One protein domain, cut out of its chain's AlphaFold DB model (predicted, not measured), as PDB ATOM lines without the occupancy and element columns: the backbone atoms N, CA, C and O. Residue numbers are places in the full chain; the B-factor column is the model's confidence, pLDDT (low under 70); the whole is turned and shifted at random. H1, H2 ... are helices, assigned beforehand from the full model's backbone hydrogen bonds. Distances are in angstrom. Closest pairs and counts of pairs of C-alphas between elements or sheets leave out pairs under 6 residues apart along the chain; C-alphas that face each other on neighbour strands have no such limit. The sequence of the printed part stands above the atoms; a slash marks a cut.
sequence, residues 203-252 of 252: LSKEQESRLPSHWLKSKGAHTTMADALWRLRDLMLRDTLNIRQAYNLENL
ATOM      1  N   LEU A 203     117.568  10.557 -43.561       85.75
ATOM      2  CA  LEU A 203     117.051   9.244 -43.199       85.75
ATOM      3  C   LEU A 203     118.195   8.230 -43.235       85.75
ATOM      4  O   LEU A 203     118.994   8.207 -44.171       85.75
ATOM      5  N   SER A 204     118.287   7.381 -42.213       89.75
ATOM      6  CA  SER A 204     119.143   6.199 -42.277       89.75
ATOM      7  C   SER A 204     118.554   5.177 -43.256       89.75
ATOM      8  O   SER A 204     117.345   5.158 -43.490       89.75
ATOM      9  N   LYS A 205     119.378   4.261 -43.782       88.50
ATOM     10  CA  LYS A 205     118.906   3.192 -44.688       88.50
ATOM     11  C   LYS A 205     117.773   2.350 -44.086       88.50
ATOM     12  O   LYS A 205     116.891   1.892 -44.804       88.50
ATOM     13  N   GLU A 206     117.788   2.165 -42.770       92.06
ATOM     14  CA  GLU A 206     116.740   1.442 -42.047       92.06
ATOM     15  C   GLU A 206     115.465   2.273 -41.859       92.06
ATOM     16  O   GLU A 206     114.359   1.744 -41.871       92.06
ATOM     17  N   GLN A 207     115.579   3.593 -41.733       89.88
ATOM     18  CA  GLN A 207     114.401   4.462 -41.747       89.88
ATOM     19  C   GLN A 207     113.786   4.528 -43.148       89.88
ATOM     20  O   GLN A 207     112.563   4.494 -43.279       89.88
ATOM     21  N   GLU A 208     114.617   4.563 -44.191       89.62
ATOM     22  CA  GLU A 208     114.165   4.543 -45.584       89.62
ATOM     23  C   GLU A 208     113.441   3.241 -45.945       89.62
ATOM     24  O   GLU A 208     112.437   3.284 -46.657       89.62
ATOM     25  N   SER A 209     113.888   2.094 -45.424       89.75
ATOM     26  CA  SER A 209     113.230   0.803 -45.673       89.75
ATOM     27  C   SER A 209     111.838   0.703 -45.037       89.75
ATOM     28  O   SER A 209     110.997  -0.056 -45.518       89.75
ATOM     29  N   ARG A 210     111.575   1.494 -43.990       93.62
ATOM     30  CA  ARG A 210     110.284   1.556 -43.283       93.62
ATOM     31  C   ARG A 210     109.323   2.598 -43.855       93.62
ATOM     32  O   ARG A 210     108.203   2.718 -43.359       93.62
ATOM     33  N   LEU A 211     109.736   3.359 -44.870       92.25
ATOM     34  CA  LEU A 211     108.849   4.308 -45.533       92.25
ATOM     35  C   LEU A 211     107.674   3.575 -46.199       92.25
ATOM     36  O   LEU A 211     107.845   2.460 -46.700       92.25
ATOM     37  N   PRO A 212     106.486   4.200 -46.271       93.44
ATOM     38  CA  PRO A 212     105.303   3.605 -46.883       93.44
ATOM     39  C   PRO A 212     105.398   3.630 -48.418       93.44
ATOM     40  O   PRO A 212     104.616   4.274 -49.111       93.44
ATOM     41  N   SER A 213     106.379   2.919 -48.970       91.25
ATOM     42  CA  SER A 213     106.638   2.837 -50.409       91.25
ATOM     43  C   SER A 213     105.453   2.259 -51.183       91.25
ATOM     44  O   SER A 213     105.200   2.682 -52.304       91.25
ATOM     45  N   HIS A 214     104.683   1.361 -50.561       93.94
ATOM     46  CA  HIS A 214     103.487   0.740 -51.132       93.94
ATOM     47  C   HIS A 214     102.326   1.718 -51.392       93.94
ATOM     48  O   HIS A 214     101.411   1.370 -52.133       93.94
ATOM     49  N   TRP A 215     102.341   2.932 -50.820       94.12
ATOM     50  CA  TRP A 215     101.353   3.974 -51.152       94.12
ATOM     51  C   TRP A 215     101.493   4.459 -52.593       94.12
ATOM     52  O   TRP A 215     100.532   4.935 -53.196       94.12
ATOM     53  N   LEU A 216     102.698   4.341 -53.148       93.00
ATOM     54  CA  LEU A 216     103.017   4.743 -54.503       93.00
ATOM     55  C   LEU A 216     103.261   3.499 -55.351       93.00
ATOM     56  O   LEU A 216     104.089   2.654 -55.030       93.00
ATOM     57  N   LYS A 217     102.591   3.411 -56.503       91.56
ATOM     58  CA  LYS A 217     102.806   2.310 -57.456       91.56
ATOM     59  C   LYS A 217     104.260   2.239 -57.945       91.56
ATOM     60  O   LYS A 217     104.768   1.163 -58.241       91.56
ATOM     61  N   SER A 218     104.917   3.391 -58.081       91.44
ATOM     62  CA  SER A 218     106.338   3.497 -58.416       91.44
ATOM     63  C   SER A 218     106.886   4.860 -57.993       91.44
ATOM     64  O   SER A 218     106.117   5.798 -57.782       91.44
ATOM     65  N   LYS A 219     108.218   5.001 -57.952       90.62
ATOM     66  CA  LYS A 219     108.881   6.297 -57.719       90.62
ATOM     67  C   LYS A 219     108.700   7.297 -58.874       90.62
ATOM     68  O   LYS A 219     109.067   8.459 -58.733       90.62
ATOM     69  N   GLY A 220     108.177   6.863 -60.024       92.19
ATOM     70  CA  GLY A 220     108.061   7.699 -61.219       92.19
ATOM     71  C   GLY A 220     109.409   8.298 -61.642       92.19
ATOM     72  O   GLY A 220     110.431   7.614 -61.638       92.19
ATOM     73  N   ALA A 221     109.408   9.591 -61.971       93.12
ATOM     74  CA  ALA A 221     110.596  10.348 -62.376       93.12
ATOM     75  C   ALA A 221     111.505  10.773 -61.204       93.12
ATOM     76  O   ALA A 221     112.504  11.459 -61.413       93.12
ATOM     77  N   HIS A 222     111.171  10.405 -59.964       93.25
ATOM     78  CA  HIS A 222     111.955  10.788 -58.797       93.25
ATOM     79  C   HIS A 222     113.185   9.889 -58.622       93.25
ATOM     80  O   HIS A 222     113.172   8.701 -58.968       93.25
ATOM     81  N   THR A 223     114.264  10.456 -58.074       91.81
ATOM     82  CA  THR A 223     115.529   9.743 -57.848       91.81
ATOM     83  C   THR A 223     115.307   8.561 -56.914       91.81
ATOM     84  O   THR A 223     115.608   7.420 -57.281       91.81
ATOM     85  N   THR A 224     114.679   8.815 -55.768       91.56
ATOM     86  CA  THR A 224     114.363   7.803 -54.759       91.56
ATOM     87  C   THR A 224     112.860   7.720 -54.477       91.56
ATOM     88  O   THR A 224     112.084   8.606 -54.836       91.56
ATOM     89  N   MET A 225     112.430   6.644 -53.812       92.75
ATOM     90  CA  MET A 225     111.054   6.546 -53.311       92.75
ATOM     91  C   MET A 225     110.776   7.591 -52.217       92.75
ATOM     92  O   MET A 225     109.684   8.152 -52.164       92.75
ATOM     93  N   ALA A 226     111.777   7.913 -51.390       92.38
ATOM     94  CA  ALA A 226     111.677   8.979 -50.400       92.38
ATOM     95  C   ALA A 226     111.399  10.338 -51.063       92.38
ATOM     96  O   ALA A 226     110.522  11.067 -50.606       92.38
ATOM     97  N   ASP A 227     112.069  10.654 -52.178       91.75
ATOM     98  CA  ASP A 227     111.806  11.880 -52.949       91.75
ATOM     99  C   ASP A 227     110.361  11.953 -53.451       91.75
ATOM    100  O   ASP A 227     109.739  13.015 -53.393       91.75
ATOM    101  N   ALA A 228     109.820  10.829 -53.924       94.25
ATOM    102  CA  ALA A 228     108.440  10.760 -54.391       94.25
ATOM    103  C   ALA A 228     107.445  11.014 -53.245       94.25
ATOM    104  O   ALA A 228     106.486  11.767 -53.414       94.25
ATOM    105  N   LEU A 229     107.705  10.455 -52.058       94.00
ATOM    106  CA  LEU A 229     106.882  10.670 -50.864       94.00
ATOM    107  C   LEU A 229     106.960  12.117 -50.350       94.00
ATOM    108  O   LEU A 229     105.925  12.707 -50.036       94.00
ATOM    109  N   TRP A 230     108.151  12.725 -50.331       92.31
ATOM    110  CA  TRP A 230     108.308  14.155 -50.029       92.31
ATOM    111  C   TRP A 230     107.513  15.020 -51.006       92.31
ATOM    112  O   TRP A 230     106.833  15.962 -50.594       92.31
ATOM    113  N   ARG A 231     107.547  14.678 -52.299       92.62
ATOM    114  CA  ARG A 231     106.798  15.422 -53.309       92.62
ATOM    115  C   ARG A 231     105.289  15.276 -53.138       92.62
ATOM    116  O   ARG A 231     104.591  16.281 -53.262       92.62
ATOM    117  N   LEU A 232     104.805  14.068 -52.838       93.31
ATOM    118  CA  LEU A 232     103.394  13.816 -52.544       93.31
ATOM    119  C   LEU A 232     102.926  14.660 -51.352       93.31
ATOM    120  O   LEU A 232     101.913  15.344 -51.462       93.31
ATOM    121  N   ARG A 233     103.693  14.679 -50.253       91.81
ATOM    122  CA  ARG A 233     103.400  15.516 -49.078       91.81
ATOM    123  C   ARG A 233     103.247  16.986 -49.465       91.81
ATOM    124  O   ARG A 233     102.252  17.614 -49.117       91.81
ATOM    125  N   ASP A 234     104.224  17.529 -50.186       90.88
ATOM    126  CA  ASP A 234     104.221  18.942 -50.567       90.88
ATOM    127  C   ASP A 234     103.071  19.282 -51.527       90.88
ATOM    128  O   ASP A 234     102.543  20.391 -51.475       90.88
ATOM    129  N   LEU A 235     102.680  18.346 -52.399       91.69
ATOM    130  CA  LEU A 235     101.525  18.499 -53.281       91.69
ATOM    131  C   LEU A 235     100.225  18.527 -52.471       91.69
ATOM    132  O   LEU A 235      99.467  19.478 -52.600       91.69
ATOM    133  N   MET A 236     100.019  17.571 -51.561       90.94
ATOM    134  CA  MET A 236      98.831  17.540 -50.698       90.94
ATOM    135  C   MET A 236      98.731  18.780 -49.798       90.94
ATOM    136  O   MET A 236      97.642  19.325 -49.607       90.94
ATOM    137  N   LEU A 237      99.861  19.265 -49.269       87.56
ATOM    138  CA  LEU A 237      99.903  20.499 -48.480       87.56
ATOM    139  C   LEU A 237      99.518  21.719 -49.323       87.56
ATOM    140  O   LEU A 237      98.716  22.538 -48.880       87.56
ATOM    141  N   ARG A 238     100.049  21.828 -50.547       87.94
ATOM    142  CA  ARG A 238      99.682  22.905 -51.480       87.94
ATOM    143  C   ARG A 238      98.211  22.840 -51.868       87.94
ATOM    144  O   ARG A 238      97.553  23.871 -51.825       87.94
ATOM    145  N   ASP A 239      97.693  21.658 -52.180       87.81
ATOM    146  CA  ASP A 239      96.285  21.475 -52.539       87.81
ATOM    147  C   ASP A 239      95.368  21.859 -51.378       87.81
ATOM    148  O   ASP A 239      94.390  22.567 -51.585       87.81
ATOM    149  N   THR A 240      95.721  21.505 -50.140       82.19
ATOM    150  CA  THR A 240      94.950  21.910 -48.949       82.19
ATOM    151  C   THR A 240      94.862  23.432 -48.807       82.19
ATOM    152  O   THR A 240      93.813  23.973 -48.453       82.19
ATOM    153  N   LEU A 241      95.956  24.140 -49.099       76.69
ATOM    154  CA  LEU A 241      95.988  25.603 -49.068       76.69
ATOM    155  C   LEU A 241      95.259  26.219 -50.272       76.69
ATOM    156  O   LEU A 241      94.553  27.210 -50.112       76.69
ATOM    157  N   ASN A 242      95.364  25.610 -51.452       74.56
ATOM    158  CA  ASN A 242      94.686  26.068 -52.663       74.56
ATOM    159  C   ASN A 242      93.176  25.818 -52.628       74.56
ATOM    160  O   ASN A 242      92.432  26.640 -53.154       74.56
ATOM    161  N   ILE A 243      92.696  24.757 -51.965       62.81
ATOM    162  CA  ILE A 243      91.263  24.557 -51.702       62.81
ATOM    163  C   ILE A 243      90.704  25.787 -50.971       62.81
ATOM    164  O   ILE A 243      89.643  26.278 -51.335       62.81
ATOM    165  N   ARG A 244      91.438  26.372 -50.013       55.91
ATOM    166  CA  ARG A 244      90.993  27.611 -49.348       55.91
ATOM    167  C   ARG A 244      90.917  28.824 -50.280       55.91
ATOM    168  O   ARG A 244      90.059  29.666 -50.067       55.91
ATOM    169  N   GLN A 245      91.788  28.927 -51.285       56.38
ATOM    170  CA  GLN A 245      91.763  30.037 -52.250       56.38
ATOM    171  C   GLN A 245      90.724  29.847 -53.357       56.38
ATOM    172  O   GLN A 245      90.095  30.815 -53.774       56.38
ATOM    173  N   ALA A 246      90.517  28.614 -53.823       56.78
ATOM    174  CA  ALA A 246      89.477  28.293 -54.800       56.78
ATOM    175  C   ALA A 246      88.069  28.507 -54.219       56.78
ATOM    176  O   ALA A 246      87.158  28.895 -54.945       56.78
ATOM    177  N   TYR A 247      87.914  28.323 -52.904       56.31
ATOM    178  CA  TYR A 247      86.743  28.737 -52.133       56.31
ATOM    179  C   TYR A 247      87.040  29.998 -51.316       56.31
ATOM    180  O   TYR A 247      86.738  30.033 -50.123       56.31
ATOM    181  N   ASN A 248      87.650  31.019 -51.935       51.00
ATOM    182  CA  ASN A 248      87.711  32.350 -51.342       51.00
ATOM    183  C   ASN A 248      86.286  32.746 -50.932       51.00
ATOM    184  O   ASN A 248      85.437  33.059 -51.764       51.00
ATOM    185  N   LEU A 249      86.043  32.711 -49.625       55.34
ATOM    186  CA  LEU A 249      84.862  33.220 -48.938       55.34
ATOM    187  C   LEU A 249      84.846  34.764 -48.981       55.34
ATOM    188  O   LEU A 249      84.374  35.400 -48.055       55.34
ATOM    189  N   GLU A 250      85.370  35.378 -50.048       47.00
ATOM    190  CA  GLU A 250      85.282  36.821 -50.323       47.00
ATOM    191  C   GLU A 250      83.903  37.214 -50.893       47.00
ATOM    192  O   GLU A 250      83.692  38.353 -51.288       47.00
ATOM    193  N   ASN A 251      82.945  36.280 -50.913       44.44
ATOM    194  CA  ASN A 251      81.520  36.557 -51.096       44.44
ATOM    195  C   ASN A 251      80.683  35.913 -49.978       44.44
ATOM    196  O   ASN A 251      79.736  35.173 -50.259       44.44
ATOM    197  N   LEU A 252      81.042  36.172 -48.719       40.28
ATOM    198  CA  LEU A 252      80.070  36.227 -47.625       40.28
ATOM    199  C   LEU A 252      80.358  37.440 -46.740       40.28
ATOM    200  O   LEU A 252      81.460  37.476 -46.149       40.28
TER     201      LEU A 252
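This is residues 203 to 252 of the 252 residues of the protein "Polybromo 1" of Rousettus aegyptiacus (UniProt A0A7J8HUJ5). One long helix, H2, makes most of the length, with a small head at its first end, where the short helix H1 and the looped link of residues 210 to 224 gather. Residues 233 to 252, of which 233 to 246 belong to H2, stick out from this head. The printed part has 50 residues with two named helices, H1 then H2, and no named strand; its class is all helix. It is extended, with a radius of gyration of the C-alphas of 15.6 A and spans of 51 by 20 by 16 A.

H2, residues 225 to 246, is close to but not clearly touching H1, residues 205 to 209; their closest C-alphas, of Ala 226 and Glu 208, are 7.0 A apart. In H1 the one O i to N i+4 pair is within hydrogen-bond range; in H2, 17 of 18 are.

H2 measures 30.7 A from C-alpha 225 at (111.054, 6.546, -53.311) to C-alpha 246 at (89.477, 28.293, -54.800). H1 measures 6.2 A, beginning with C-alpha 205 at (118.906, 3.192, -44.688).

The C-alphas farthest apart, of Lys 205 and Leu 252, are 51.1 A apart. The printed part has no cut. The link from H1 to H2 is long, 15 residues. Residues 243 to 252 have pLDDT under 70.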